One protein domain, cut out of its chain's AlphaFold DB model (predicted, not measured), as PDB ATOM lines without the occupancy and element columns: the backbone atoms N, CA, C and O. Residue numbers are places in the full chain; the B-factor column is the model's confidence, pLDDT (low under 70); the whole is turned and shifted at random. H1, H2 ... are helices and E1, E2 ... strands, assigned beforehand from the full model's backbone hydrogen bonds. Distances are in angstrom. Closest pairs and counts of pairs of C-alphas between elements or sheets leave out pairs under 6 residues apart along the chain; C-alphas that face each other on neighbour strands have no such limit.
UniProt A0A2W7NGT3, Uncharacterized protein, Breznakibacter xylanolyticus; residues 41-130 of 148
ATOM      1  N   PRO A  41      46.503  -9.584  28.580       91.81
ATOM      2  CA  PRO A  41      46.037  -8.714  27.500       91.81
ATOM      3  C   PRO A  41      45.814  -9.458  26.176       91.81
ATOM      4  O   PRO A  41      44.795  -9.258  25.522       91.81
ATOM      5  N   ALA A  42      46.697 -10.399  25.822       91.06
ATOM      6  CA  ALA A  42      46.553 -11.225  24.620       91.06
ATOM      7  C   ALA A  42      45.304 -12.130  24.664       91.06
ATOM      8  O   ALA A  42      44.578 -12.254  23.675       91.06
ATOM      9  N   GLN A  43      45.007 -12.737  25.819       92.75
ATOM     10  CA  GLN A  43      43.799 -13.551  25.992       92.75
ATOM     11  C   GLN A  43      42.531 -12.702  25.934       92.75
ATOM     12  O   GLN A  43      41.544 -13.120  25.322       92.75
ATOM     13  N   GLN A  44      42.556 -11.510  26.531       93.94
ATOM     14  CA  GLN A  44      41.437 -10.576  26.455       93.94
ATOM     15  C   GLN A  44      41.219 -10.104  25.019       93.94
ATOM     16  O   GLN A  44      40.096 -10.170  24.527       93.94
ATOM     17  N   GLN A  45      42.286  -9.758  24.296       93.56
ATOM     18  CA  GLN A  45      42.199  -9.392  22.885       93.56
ATOM     19  C   GLN A  45      41.524 -10.489  22.055       93.56
ATOM     20  O   GLN A  45      40.595 -10.208  21.300       93.56
ATOM     21  N   HIS A  46      41.927 -11.752  22.223       94.06
ATOM     22  CA  HIS A  46      41.304 -12.864  21.504       94.06
ATOM     23  C   HIS A  46      39.814 -13.027  21.859       94.06
ATOM     24  O   HIS A  46      38.982 -13.229  20.972       94.06
ATOM     25  N   ARG A  47      39.449 -12.906  23.144       93.94
ATOM     26  CA  ARG A  47      38.042 -12.954  23.592       93.94
ATOM     27  C   ARG A  47      37.213 -11.835  22.984       93.94
ATOM     28  O   ARG A  47      36.083 -12.080  22.568       93.94
ATOM     29  N   MET A  48      37.776 -10.635  22.898       95.00
ATOM     30  CA  MET A  48      37.104  -9.489  22.296       95.00
ATOM     31  C   MET A  48      36.936  -9.661  20.787       95.00
ATOM     32  O   MET A  48      35.828  -9.464  20.299       95.00
ATOM     33  N   ARG A  49      37.960 -10.151  20.069       95.56
ATOM     34  CA  ARG A  49      37.845 -10.516  18.640       95.56
ATOM     35  C   ARG A  49      36.725 -11.527  18.412       95.56
ATOM     36  O   ARG A  49      35.881 -11.335  17.541       95.56
ATOM     37  N   PHE A  50      36.679 -12.573  19.237       95.69
ATOM     38  CA  PHE A  50      35.627 -13.585  19.160       95.69
ATOM     39  C   PHE A  50      34.239 -12.994  19.450       95.69
ATOM     40  O   PHE A  50      33.283 -13.278  18.732       95.69
ATOM     41  N   SER A  51      34.118 -12.149  20.478       95.38
ATOM     42  CA  SER A  51      32.849 -11.504  20.828       95.38
ATOM     43  C   SER A  51      32.362 -10.557  19.729       95.38
ATOM     44  O   SER A  51      31.184 -10.603  19.380       95.38
ATOM     45  N   ALA A  52      33.258  -9.755  19.147       95.75
ATOM     46  CA  ALA A  52      32.950  -8.843  18.049       95.75
ATOM     47  C   ALA A  52      32.463  -9.603  16.806       95.75
ATOM     48  O   ALA A  52      31.372  -9.321  16.313       95.75
ATOM     49  N   ALA A  53      33.204 -10.629  16.366       96.38
ATOM     50  CA  ALA A  53      32.795 -11.479  15.245       96.38
ATOM     51  C   ALA A  53      31.454 -12.174  15.500       96.38
ATOM     52  O   ALA A  53      30.571 -12.166  14.645       96.38
ATOM     53  N   SER A  54      31.271 -12.739  16.696       95.44
ATOM     54  CA  SER A  54      30.036 -13.444  17.041       95.44
ATOM     55  C   SER A  54      28.830 -12.506  17.050       95.44
ATOM     56  O   SER A  54      27.772 -12.881  16.548       95.44
ATOM     57  N   ARG A  55      28.980 -11.282  17.574       95.50
ATOM     58  CA  ARG A  55      27.922 -10.261  17.554       95.50
ATOM     59  C   ARG A  55      27.574  -9.837  16.131       95.50
ATOM     60  O   ARG A  55      26.392  -9.777  15.815       95.50
ATOM     61  N   PHE A  56      28.582  -9.611  15.292       95.25
ATOM     62  CA  PHE A  56      28.401  -9.251  13.887       95.25
ATOM     63  C   PHE A  56      27.683 -10.347  13.084       95.25
ATOM     64  O   PHE A  56      26.753 -10.055  12.344       95.25
ATOM     65  N   LEU A  57      28.054 -11.619  13.273       95.81
ATOM     66  CA  LEU A  57      27.492 -12.737  12.502       95.81
ATOM     67  C   LEU A  57      26.168 -13.278  13.055       95.81
ATOM     68  O   LEU A  57      25.491 -14.044  12.370       95.81
ATOM     69  N   LYS A  58      25.788 -12.923  14.289       95.12
ATOM     70  CA  LYS A  58      24.543 -13.380  14.925       95.12
ATOM     71  C   LYS A  58      23.286 -13.137  14.067       95.12
ATOM     72  O   LYS A  58      22.534 -14.100  13.921       95.12
ATOM     73  N   PRO A  59      23.030 -11.934  13.515       94.56
ATOM     74  CA  PRO A  59      21.850 -11.698  12.677       94.56
ATOM     75  C   PRO A  59      21.875 -12.470  11.351       94.56
ATOM     76  O   PRO A  59      20.822 -12.775  10.810       94.56
ATOM     77  N   PHE A  60      23.054 -12.849  10.855       93.25
ATOM     78  CA  PHE A  60      23.220 -13.508   9.554       93.25
ATOM     79  C   PHE A  60      23.382 -15.024   9.657       93.25
ATOM     80  O   PHE A  60      23.852 -15.649   8.712       93.25
ATOM     81  N   ARG A  61      23.041 -15.633  10.802       91.94
ATOM     82  CA  ARG A  61      23.361 -17.036  11.109       91.94
ATOM     83  C   ARG A  61      22.929 -18.012  10.012       91.94
ATOM     84  O   ARG A  61      23.703 -18.907   9.680       91.94
ATOM     85  N   ASP A  62      21.726 -17.851   9.481       91.25
ATOM     86  CA  ASP A  62      21.184 -18.770   8.478       91.25
ATOM     87  C   ASP A  62      21.876 -18.558   7.127       91.25
ATOM     88  O   ASP A  62      22.410 -19.508   6.557       91.25
ATOM     89  N   ILE A  63      22.037 -17.296   6.715       90.38
ATOM     90  CA  ILE A  63      22.763 -16.911   5.494       90.38
ATOM     91  C   ILE A  63      24.198 -17.450   5.515       90.38
ATOM     92  O   ILE A  63      24.640 -18.076   4.554       90.38
ATOM     93  N   VAL A  64      24.939 -17.259   6.612       93.06
ATOM     94  CA  VAL A  64      26.337 -17.715   6.691       93.06
ATOM     95  C   VAL A  64      26.444 -19.237   6.730       93.06
ATOM     96  O   VAL A  64      27.457 -19.786   6.307       93.06
ATOM     97  N   ASN A  65      25.427 -19.948   7.227       91.06
ATOM     98  CA  ASN A  65      25.428 -21.410   7.202       91.06
ATOM     99  C   ASN A  65      25.254 -21.965   5.787       91.06
ATOM    100  O   ASN A  65      25.867 -22.985   5.482       91.06
ATOM    101  N   GLU A  66      24.471 -21.295   4.944       88.25
ATOM    102  CA  GLU A  66      24.261 -21.689   3.548       88.25
ATOM    103  C   GLU A  66      25.435 -21.273   2.653       88.25
ATOM    104  O   GLU A  66      25.903 -22.048   1.818       88.25
ATOM    105  N   THR A  67      25.960 -20.067   2.864       88.31
ATOM    106  CA  THR A  67      26.955 -19.469   1.967       88.31
ATOM    107  C   THR A  67      28.388 -19.917   2.254       88.31
ATOM    108  O   THR A  67      29.140 -20.131   1.317       88.31
ATOM    109  N   PHE A  68      28.799 -20.159   3.505       89.31
ATOM    110  CA  PHE A  68      30.192 -20.542   3.826       89.31
ATOM    111  C   PHE A  68      30.502 -22.047   3.714       89.31
ATOM    112  O   PHE A  68      31.501 -22.531   4.257       89.31
ATOM    113  N   THR A  69      29.665 -22.815   3.020       81.75
ATOM    114  CA  THR A  69      29.806 -24.277   2.905       81.75
ATOM    115  C   THR A  69      31.100 -24.704   2.203       81.75
ATOM    116  O   THR A  69      31.709 -25.698   2.593       81.75
ATOM    117  N   THR A  70      31.576 -23.923   1.233       80.44
ATOM    118  CA  THR A  70      32.786 -24.224   0.444       80.44
ATOM    119  C   THR A  70      34.091 -23.865   1.163       80.44
ATOM    120  O   THR A  70      35.112 -24.515   0.947       80.44
ATOM    121  N   PHE A  71      34.071 -22.878   2.064       80.25
ATOM    122  CA  PHE A  71      35.252 -22.438   2.822       80.25
ATOM    123  C   PHE A  71      35.582 -23.363   4.001       80.25
ATOM    124  O   PHE A  71      36.737 -23.531   4.391       80.25
ATOM    125  N   GLY A  72      34.548 -23.930   4.631       70.12
ATOM    126  CA  GLY A  72      34.663 -24.569   5.941       70.12
ATOM    127  C   GLY A  72      35.259 -25.974   5.952       70.12
ATOM    128  O   GLY A  72      35.640 -26.451   7.026       70.12
ATOM    129  N   GLY A  73      35.328 -26.664   4.810       80.38
ATOM    130  CA  GLY A  73      35.621 -28.096   4.775       80.38
ATOM    131  C   GLY A  73      34.642 -28.872   5.668       80.38
ATOM    132  O   GLY A  73      33.465 -28.982   5.355       80.38
ATOM    133  N   LYS A  74      35.117 -29.375   6.819       80.75
ATOM    134  CA  LYS A  74      34.281 -30.063   7.830       80.75
ATOM    135  C   LYS A  74      33.625 -29.129   8.866       80.75
ATOM    136  O   LYS A  74      32.914 -29.604   9.750       80.75
ATOM    137  N   LYS A  75      33.914 -27.825   8.840       83.88
ATOM    138  CA  LYS A  75      33.335 -26.827   9.757       83.88
ATOM    139  C   LYS A  75      31.915 -26.466   9.317       83.88
ATOM    140  O   LYS A  75      31.625 -26.452   8.128       83.88
ATOM    141  N   SER A  76      31.050 -26.094  10.265       88.88
ATOM    142  CA  SER A  76      29.779 -25.444   9.911       88.88
ATOM    143  C   SER A  76      30.032 -24.097   9.227       88.88
ATOM    144  O   SER A  76      31.039 -23.446   9.526       88.88
ATOM    145  N   GLY A  77      29.107 -23.643   8.374       91.62
ATOM    146  CA  GLY A  77      29.231 -22.348   7.691       91.62
ATOM    147  C   GLY A  77      29.408 -21.182   8.671       91.62
ATOM    148  O   GLY A  77      30.308 -20.366   8.505       91.62
ATOM    149  N   HIS A  78      28.697 -21.179   9.805       93.31
ATOM    150  CA  HIS A  78      28.924 -20.177  10.855       93.31
ATOM    151  C   HIS A  78      30.345 -20.218  11.450       93.31
ATOM    152  O   HIS A  78      30.946 -19.175  11.701       93.31
ATOM    153  N   SER A  79      30.918 -21.408  11.663       92.00
ATOM    154  CA  SER A  79      32.291 -21.542  12.184       92.00
ATOM    155  C   SER A  79      33.338 -21.105  11.154       92.00
ATOM    156  O   SER A  79      34.375 -20.544  11.508       92.00
ATOM    157  N   ALA A  80      33.063 -21.365   9.878       94.31
ATOM    158  CA  ALA A  80      33.854 -20.908   8.746       94.31
ATOM    159  C   ALA A  80      33.825 -19.373   8.628       94.31
ATOM    160  O   ALA A  80      34.888 -18.750   8.604       94.31
ATOM    161  N   ALA A  81      32.640 -18.763   8.697       95.19
ATOM    162  CA  ALA A  81      32.452 -17.314   8.697       95.19
ATOM    163  C   ALA A  81      33.137 -16.630   9.890       95.19
ATOM    164  O   ALA A  81      33.812 -15.614   9.716       95.19
ATOM    165  N   MET A  82      33.028 -17.211  11.091       95.75
ATOM    166  CA  MET A  82      33.755 -16.746  12.281       95.75
ATOM    167  C   MET A  82      35.266 -16.752  12.043       95.75
ATOM    168  O   MET A  82      35.941 -15.767  12.331       95.75
ATOM    169  N   SER A  83      35.793 -17.849  11.491       94.06
ATOM    170  CA  SER A  83      37.221 -18.000  11.201       94.06
ATOM    171  C   SER A  83      37.716 -16.954  10.204       94.06
ATOM    172  O   SER A  83      38.783 -16.384  10.425       94.06
ATOM    173  N   TYR A  84      36.953 -16.695   9.137       94.94
ATOM    174  CA  TYR A  84      37.299 -15.673   8.151       94.94
ATOM    175  C   TYR A  84      37.316 -14.285   8.796       94.94
ATOM    176  O   TYR A  84      38.348 -13.618   8.804       94.94
ATOM    177  N   ASN A  85      36.204 -13.874   9.414       95.94
ATOM    178  CA  ASN A  85      36.067 -12.512   9.930       95.94
ATOM    179  C   ASN A  85      37.037 -12.229  11.090       95.94
ATOM    180  O   ASN A  85      37.573 -11.131  11.193       95.94
ATOM    181  N   MET A  86      37.345 -13.221  11.935       95.19
ATOM    182  CA  MET A  86      38.395 -13.079  12.952       95.19
ATOM    183  C   MET A  86      39.797 -12.930  12.363       95.19
ATOM    184  O   MET A  86      40.624 -12.249  12.975       95.19
ATOM    185  N   GLY A  87      40.072 -13.555  11.218       93.75
ATOM    186  CA  GLY A  87      41.363 -13.476  10.538       93.75
ATOM    187  C   GLY A  87      41.564 -12.169   9.776       93.75
ATOM    188  O   GLY A  87      42.639 -11.583   9.873       93.75
ATOM    189  N   PHE A  88      40.527 -11.704   9.075       94.31
ATOM    190  CA  PHE A  88      40.663 -10.669   8.047       94.31
ATOM    191  C   PHE A  88      39.879  -9.389   8.309       94.31
ATOM    192  O   PHE A  88      40.179  -8.391   7.679       94.31
ATOM    193  N   SER A  89      38.906  -9.385   9.220       95.69
ATOM    194  CA  SER A  89      37.930  -8.288   9.336       95.69
ATOM    195  C   SER A  89      37.962  -7.629  10.714       95.69
ATOM    196  O   SER A  89      36.947  -7.147  11.208       95.69
ATOM    197  N   MET A  90      39.114  -7.658  11.384       95.69
ATOM    198  CA  MET A  90      39.293  -7.134  12.742       95.69
ATOM    199  C   MET A  90      40.055  -5.814  12.707       95.69
ATOM    200  O   MET A  90      41.122  -5.736  12.104       95.69
ATOM    201  N   LYS A  91      39.556  -4.810  13.431       95.00
ATOM    202  CA  LYS A  91      40.190  -3.499  13.585       95.00
ATOM    203  C   LYS A  91      40.479  -3.199  15.053       95.00
ATOM    204  O   LYS A  91      39.700  -3.556  15.938       95.00
ATOM    205  N   GLY A  92      41.596  -2.511  15.288       90.88
ATOM    206  CA  GLY A  92      42.047  -2.109  16.619       90.88
ATOM    207  C   GLY A  92      42.784  -3.210  17.387       90.88
ATOM    208  O   GLY A  92      43.155  -4.257  16.850       90.88
ATOM    209  N   GLY A  93      43.028  -2.953  18.667       88.44
ATOM    210  CA  GLY A  93      43.718  -3.845  19.598       88.44
ATOM    211  C   GLY A  93      43.075  -3.745  20.971       88.44
ATOM    212  O   GLY A  93      42.255  -2.865  21.181       88.44
ATOM    213  N   TYR A  94      43.399  -4.649  21.899       84.62
ATOM    214  CA  TYR A  94      42.816  -4.579  23.242       84.62
ATOM    215  C   TYR A  94      43.065  -3.193  23.873       84.62
ATOM    216  O   TYR A  94      44.219  -2.757  23.872       84.62
ATOM    217  N   PRO A  95      42.032  -2.529  24.428       86.06
ATOM    218  CA  PRO A  95      40.653  -3.005  24.620       86.06
ATOM    219  C   PRO A  95      39.671  -2.698  23.471       86.06
ATOM    220  O   PRO A  95      38.559  -3.206  23.475       86.06
ATOM    221  N   ASP A  96      40.047  -1.938  22.456       91.94
ATOM    222  CA  ASP A  96      39.146  -1.442  21.410       91.94
ATOM    223  C   ASP A  96      39.158  -2.319  20.147       91.94
ATOM    224  O   ASP A  96      39.589  -1.910  19.068       91.94
ATOM    225  N   VAL A  97      38.684  -3.562  20.275       92.94
ATOM    226  CA  VAL A  97      38.540  -4.484  19.134       92.94
ATOM    227  C   VAL A  97      37.151  -4.361  18.510       92.94
ATOM    228  O   VAL A  97      36.138  -4.580  19.177       92.94
ATOM    229  N   THR A  98      37.106  -4.099  17.205       94.75
ATOM    230  CA  THR A  98      35.870  -3.980  16.414       94.75
ATOM    231  C   THR A  98      35.973  -4.742  15.090       94.75
ATOM    232  O   THR A  98      37.044  -5.221  14.718       94.75
ATOM    233  N   ILE A  99      34.842  -4.899  14.396       95.38
ATOM    234  CA  ILE A  99      34.799  -5.433  13.029       95.38
ATOM    235  C   ILE A  99      35.053  -4.286  12.044       95.38
ATOM    236  O   ILE A  99      34.419  -3.236  12.148       95.38
ATOM    237  N   ASP A 100      35.939  -4.501  11.074       95.38
ATOM    238  CA  ASP A 100      36.053  -3.644   9.895       95.38
ATOM    239  C   ASP A 100      35.002  -4.056   8.858       95.38
ATOM    240  O   ASP A 100      35.117  -5.110   8.231       95.38
ATOM    241  N   LEU A 101      33.977  -3.223   8.674       91.38
ATOM    242  CA  LEU A 101      32.872  -3.496   7.752       91.38
ATOM    243  C   LEU A 101      33.302  -3.514   6.279       91.38
ATOM    244  O   LEU A 101      32.622  -4.140   5.473       91.38
ATOM    245  N   HIS A 102      34.427  -2.888   5.920       90.50
ATOM    246  CA  HIS A 102      34.940  -2.934   4.548       90.50
ATOM    247  C   HIS A 102      35.587  -4.280   4.204       90.50
ATOM    248  O   HIS A 102      35.707  -4.623   3.031       90.50
ATOM    249  N   GLN A 103      36.020  -5.030   5.220       92.62
ATOM    250  CA  GLN A 103      36.668  -6.335   5.069       92.62
ATOM    251  C   GLN A 103      35.792  -7.485   5.571       92.62
ATOM    252  O   GLN A 103      36.143  -8.655   5.403       92.62
ATOM    253  N   ALA A 104      34.685  -7.179   6.244       94.00
ATOM    254  CA  ALA A 104      33.756  -8.170   6.749       94.00
ATOM    255  C   ALA A 104      32.921  -8.759   5.617       94.00
ATOM    256  O   ALA A 104      32.409  -8.041   4.761       94.00
ATOM    257  N   ILE A 105      32.743 -10.076   5.648       92.38
ATOM    258  CA  ILE A 105      31.907 -10.781   4.675       92.38
ATOM    259  C   ILE A 105      30.938 -11.721   5.380       92.38
ATOM    260  O   ILE A 105      31.246 -12.329   6.411       92.38
ATOM    261  N   ILE A 106      29.760 -11.856   4.778       91.62
ATOM    262  CA  ILE A 106      28.695 -12.759   5.225       91.62
ATOM    263  C   ILE A 106      28.361 -13.845   4.196       91.62
ATOM    264  O   ILE A 106      27.520 -14.695   4.465       91.62
ATOM    265  N   SER A 107      29.045 -13.840   3.051       89.94
ATOM    266  CA  SER A 107      28.949 -14.859   2.011       89.94
ATOM    267  C   SER A 107      30.332 -15.145   1.439       89.94
ATOM    268  O   SER A 107      31.145 -14.229   1.311       89.94
ATOM    269  N   TYR A 108      30.606 -16.408   1.116       88.19
ATOM    270  CA  TYR A 108      31.855 -16.843   0.500       88.19
ATOM    271  C   TYR A 108      31.569 -17.884  -0.582       88.19
ATOM    272  O   TYR A 108      31.021 -18.942  -0.300       88.19
ATOM    273  N   GLY A 109      31.988 -17.631  -1.816       82.06
ATOM    274  CA  GLY A 109      31.819 -18.583  -2.906       82.06
ATOM    275  C   GLY A 109      32.163 -17.972  -4.254       82.06
ATOM    276  O   GLY A 109      32.504 -16.797  -4.342       82.06
ATOM    277  N   ASN A 110      32.036 -18.779  -5.304       76.25
ATOM    278  CA  ASN A 110      32.346 -18.380  -6.679       76.25
ATOM    279  C   ASN A 110      31.122 -17.802  -7.414       76.25
ATOM    280  O   ASN A 110      31.043 -17.899  -8.634       76.25
ATOM    281  N   ALA A 111      30.149 -17.250  -6.683       75.31
ATOM    282  CA  ALA A 111      28.967 -16.657  -7.298       75.31
ATOM    283  C   ALA A 111      29.367 -15.394  -8.071       75.31
ATOM    284  O   ALA A 111      30.051 -14.516  -7.536       75.31
ATOM    285  N   VAL A 112      28.947 -15.313  -9.330       78.00
ATOM    286  CA  VAL A 112      29.212 -14.156 -10.187       78.00
ATOM    287  C   VAL A 112      28.222 -13.050  -9.832       78.00
ATOM    288  O   VAL A 112      27.023 -13.288  -9.702       78.00
ATOM    289  N   LEU A 113      28.726 -11.829  -9.645       78.00
ATOM    290  CA  LEU A 113      27.867 -10.669  -9.428       78.00
ATOM    291  C   LEU A 113      27.062 -10.371 -10.702       78.00
ATOM    292  O   LEU A 113      27.648 -10.364 -11.788       78.00
ATOM    293  N   PRO A 114      25.756 -10.069 -10.589       81.12
ATOM    294  CA  PRO A 114      24.956  -9.666 -11.736       81.12
ATOM    295  C   PRO A 114      25.559  -8.447 -12.453       81.12
ATOM    296  O   PRO A 114      26.018  -7.511 -11.782       81.12
ATOM    297  N   PRO A 115      25.550  -8.408 -13.797       81.94
ATOM    298  CA  PRO A 115      26.073  -7.276 -14.539       81.94
ATOM    299  C   PRO A 115      25.216  -6.038 -14.273       81.94
ATOM    300  O   PRO A 115      23.998  -6.115 -14.118       81.94
ATOM    301  N   GLY A 116      25.862  -4.875 -14.197       83.94
ATOM    302  CA  GLY A 116      25.158  -3.612 -13.975       83.94
ATOM    303  C   GLY A 116      24.438  -3.512 -12.624       83.94
ATOM    304  O   GLY A 116      23.562  -2.660 -12.492       83.94
ATOM    305  N   LEU A 117      24.787  -4.355 -11.637       85.94
ATOM    306  CA  LEU A 117      24.228  -4.263 -10.291       85.94
ATOM    307  C   LEU A 117      24.480  -2.864  -9.717       85.94
ATOM    308  O   LEU A 117      25.618  -2.453  -9.489       85.94
ATOM    309  N   SER A 118      23.396  -2.147  -9.464       85.94
ATOM    310  CA  SER A 118      23.392  -0.822  -8.866       85.94
ATOM    311  C   SER A 118      22.338  -0.755  -7.772       85.94
ATOM    312  O   SER A 118      21.263  -1.349  -7.863       85.94
ATOM    313  N   ILE A 119      22.689  -0.036  -6.711       85.50
ATOM    314  CA  ILE A 119      21.822   0.228  -5.571       85.50
ATOM    315  C   ILE A 119      21.714   1.739  -5.472       85.50
ATOM    316  O   ILE A 119      22.728   2.423  -5.334       85.50
ATOM    317  N   SER A 120      20.498   2.260  -5.549       86.12
ATOM    318  CA  SER A 120      20.227   3.674  -5.303       86.12
ATOM    319  C   SER A 120      19.217   3.813  -4.173       86.12
ATOM    320  O   SER A 120      18.325   2.980  -4.015       86.12
ATOM    321  N   LYS A 121      19.395   4.837  -3.342       84.94
ATOM    322  CA  LYS A 121      18.472   5.159  -2.257       84.94
ATOM    323  C   LYS A 121      17.646   6.368  -2.682       84.94
ATOM    324  O   LYS A 121      18.212   7.446  -2.850       84.94
ATOM    325  N   ASN A 122      16.339   6.183  -2.826       83.69
ATOM    326  CA  ASN A 122      15.377   7.249  -3.080       83.69
ATOM    327  C   ASN A 122      14.476   7.382  -1.854       83.69
ATOM    328  O   ASN A 122      13.626   6.529  -1.618       83.69
ATOM    329  N   GLU A 123      14.693   8.443  -1.073       85.12
ATOM    330  CA  GLU A 123      13.986   8.705   0.190       85.12
ATOM    331  C   GLU A 123      14.069   7.503   1.154       85.12
ATOM    332  O   GLU A 123      15.148   7.220   1.689       85.12
ATOM    333  N   ASP A 124      12.960   6.782   1.329       84.12
ATOM    334  CA  ASP A 124      12.820   5.612   2.205       84.12
ATOM    335  C   ASP A 124      12.898   4.268   1.455       84.12
ATOM    336  O   ASP A 124      12.769   3.201   2.058       84.12
ATOM    337  N   LEU A 125      13.129   4.294   0.138       83.56
ATOM    338  CA  LEU A 125      13.191   3.113  -0.721       83.56
ATOM    339  C   LEU A 125      14.610   2.873  -1.241       83.56
ATOM    340  O   LEU A 125      15.327   3.791  -1.644       83.56
ATOM    341  N   PHE A 126      14.993   1.599  -1.285       84.00
ATOM    342  CA  PHE A 126      16.183   1.148  -1.997       84.00
ATOM    343  C   PHE A 126      15.757   0.558  -3.337       84.00
ATOM    344  O   PHE A 126      14.996  -0.407  -3.388       84.00
ATOM    345  N   GLU A 127      16.250   1.142  -4.420       87.06
ATOM    346  CA  GLU A 127      16.048   0.645  -5.772       87.06
ATOM    347  C   GLU A 127      17.292  -0.143  -6.193       87.06
ATOM    348  O   GLU A 127      18.390   0.410  -6.313       87.06
ATOM    349  N   LEU A 128      17.106  -1.450  -6.386       87.00
ATOM    350  CA  LEU A 128      18.126  -2.371  -6.878       87.00
ATOM    351  C   LEU A 128      17.877  -2.604  -8.374       87.00
ATOM    352  O   LEU A 128      16.783  -3.024  -8.754       87.00
ATOM    353  N   LYS A 129      18.876  -2.350  -9.218       88.00
ATOM    354  CA  LYS A 129      18.815  -2.626 -10.661       88.00
ATOM    355  C   LYS A 129      19.988  -3.493 -11.057       88.00
ATOM    356  O   LYS A 129      21.110  -3.214 -10.651       88.00
ATOM    357  N   TRP A 130      19.735  -4.517 -11.854       88.00
ATOM    358  CA  TRP A 130      20.770  -5.325 -12.482       88.00
ATOM    359  C   TRP A 130      20.266  -5.859 -13.819       88.00
ATOM    360  O   TRP A 130      19.058  -5.912 -14.059       88.00
TER     361      TRP A 130
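AT A GLANCE: This is residues 41 to 130 of the 148 residues of an uncharacterized protein of Breznakibacter xylanolyticus (UniProt A0A2W7NGT3). Three helices make a loose, angular cluster, with H3 in the middle touching H1 and H2, and a small two-strand hairpin, E1 and E2, sits far from them at the other end of a long stretch with no named element. Of this hairpin, residues 121 to 126 stand free. The printed part has 90 residues, with H1, H2, H3, E1 and E2 in that order; the sheet, order E1 - E2, is antiparallel, and the class is mixed, helices and strands. The whole is loose, with a radius of gyration of the C-alphas of 15.6 A, and flat, spanning 47 by 35 by 19 A.

IN THESE COORDINATES: Find C-alpha 41 at (46.037, -8.714, 27.500); from there H1 runs through residues 41 to 57, 24.2 A long. H2 follows at residues 61 to 67, and H3 at residues 77 to 88, 16.3 A long, beginning at C-alpha 77 (29.231, -22.348, 7.691). Look further on for strand E1, residues 118 to 122, and E2, residues 125 to 129, which ends at C-alpha 129 (18.815, -2.626, -10.661).

HOW THE PARTS SIT: H1 and H3 touch, closest at the C-alphas of Ala 53 and Met 82, 6.1 A, at a steep tilt of 51 degrees, opposite ways. H3 touches H2 with residues 77 to 81 alone, closest at the C-alphas of Asn 65 and Gly 77, 3.9 A, about perpendicular at 87 degrees. In H1, H2 and H3 every O i to N i+4 pair is within hydrogen-bond range. In the hairpin E1 and E2, look at N 120 and O 127, 2.9 A, within hydrogen-bond range. E1 and E2 are apart from H1 and H2.

THE WHOLE: The C-alphas farthest apart are those of Pro 41 and Trp 130, 47.4 A. The printed part has no cut. The link from H3 to E1, residues 89 to 117, is long; in it residues 90 to 91 pair antiparallel with residues 98 to 99. Mean pLDDT of the printed part is 89.6, and no printed residue is under 70.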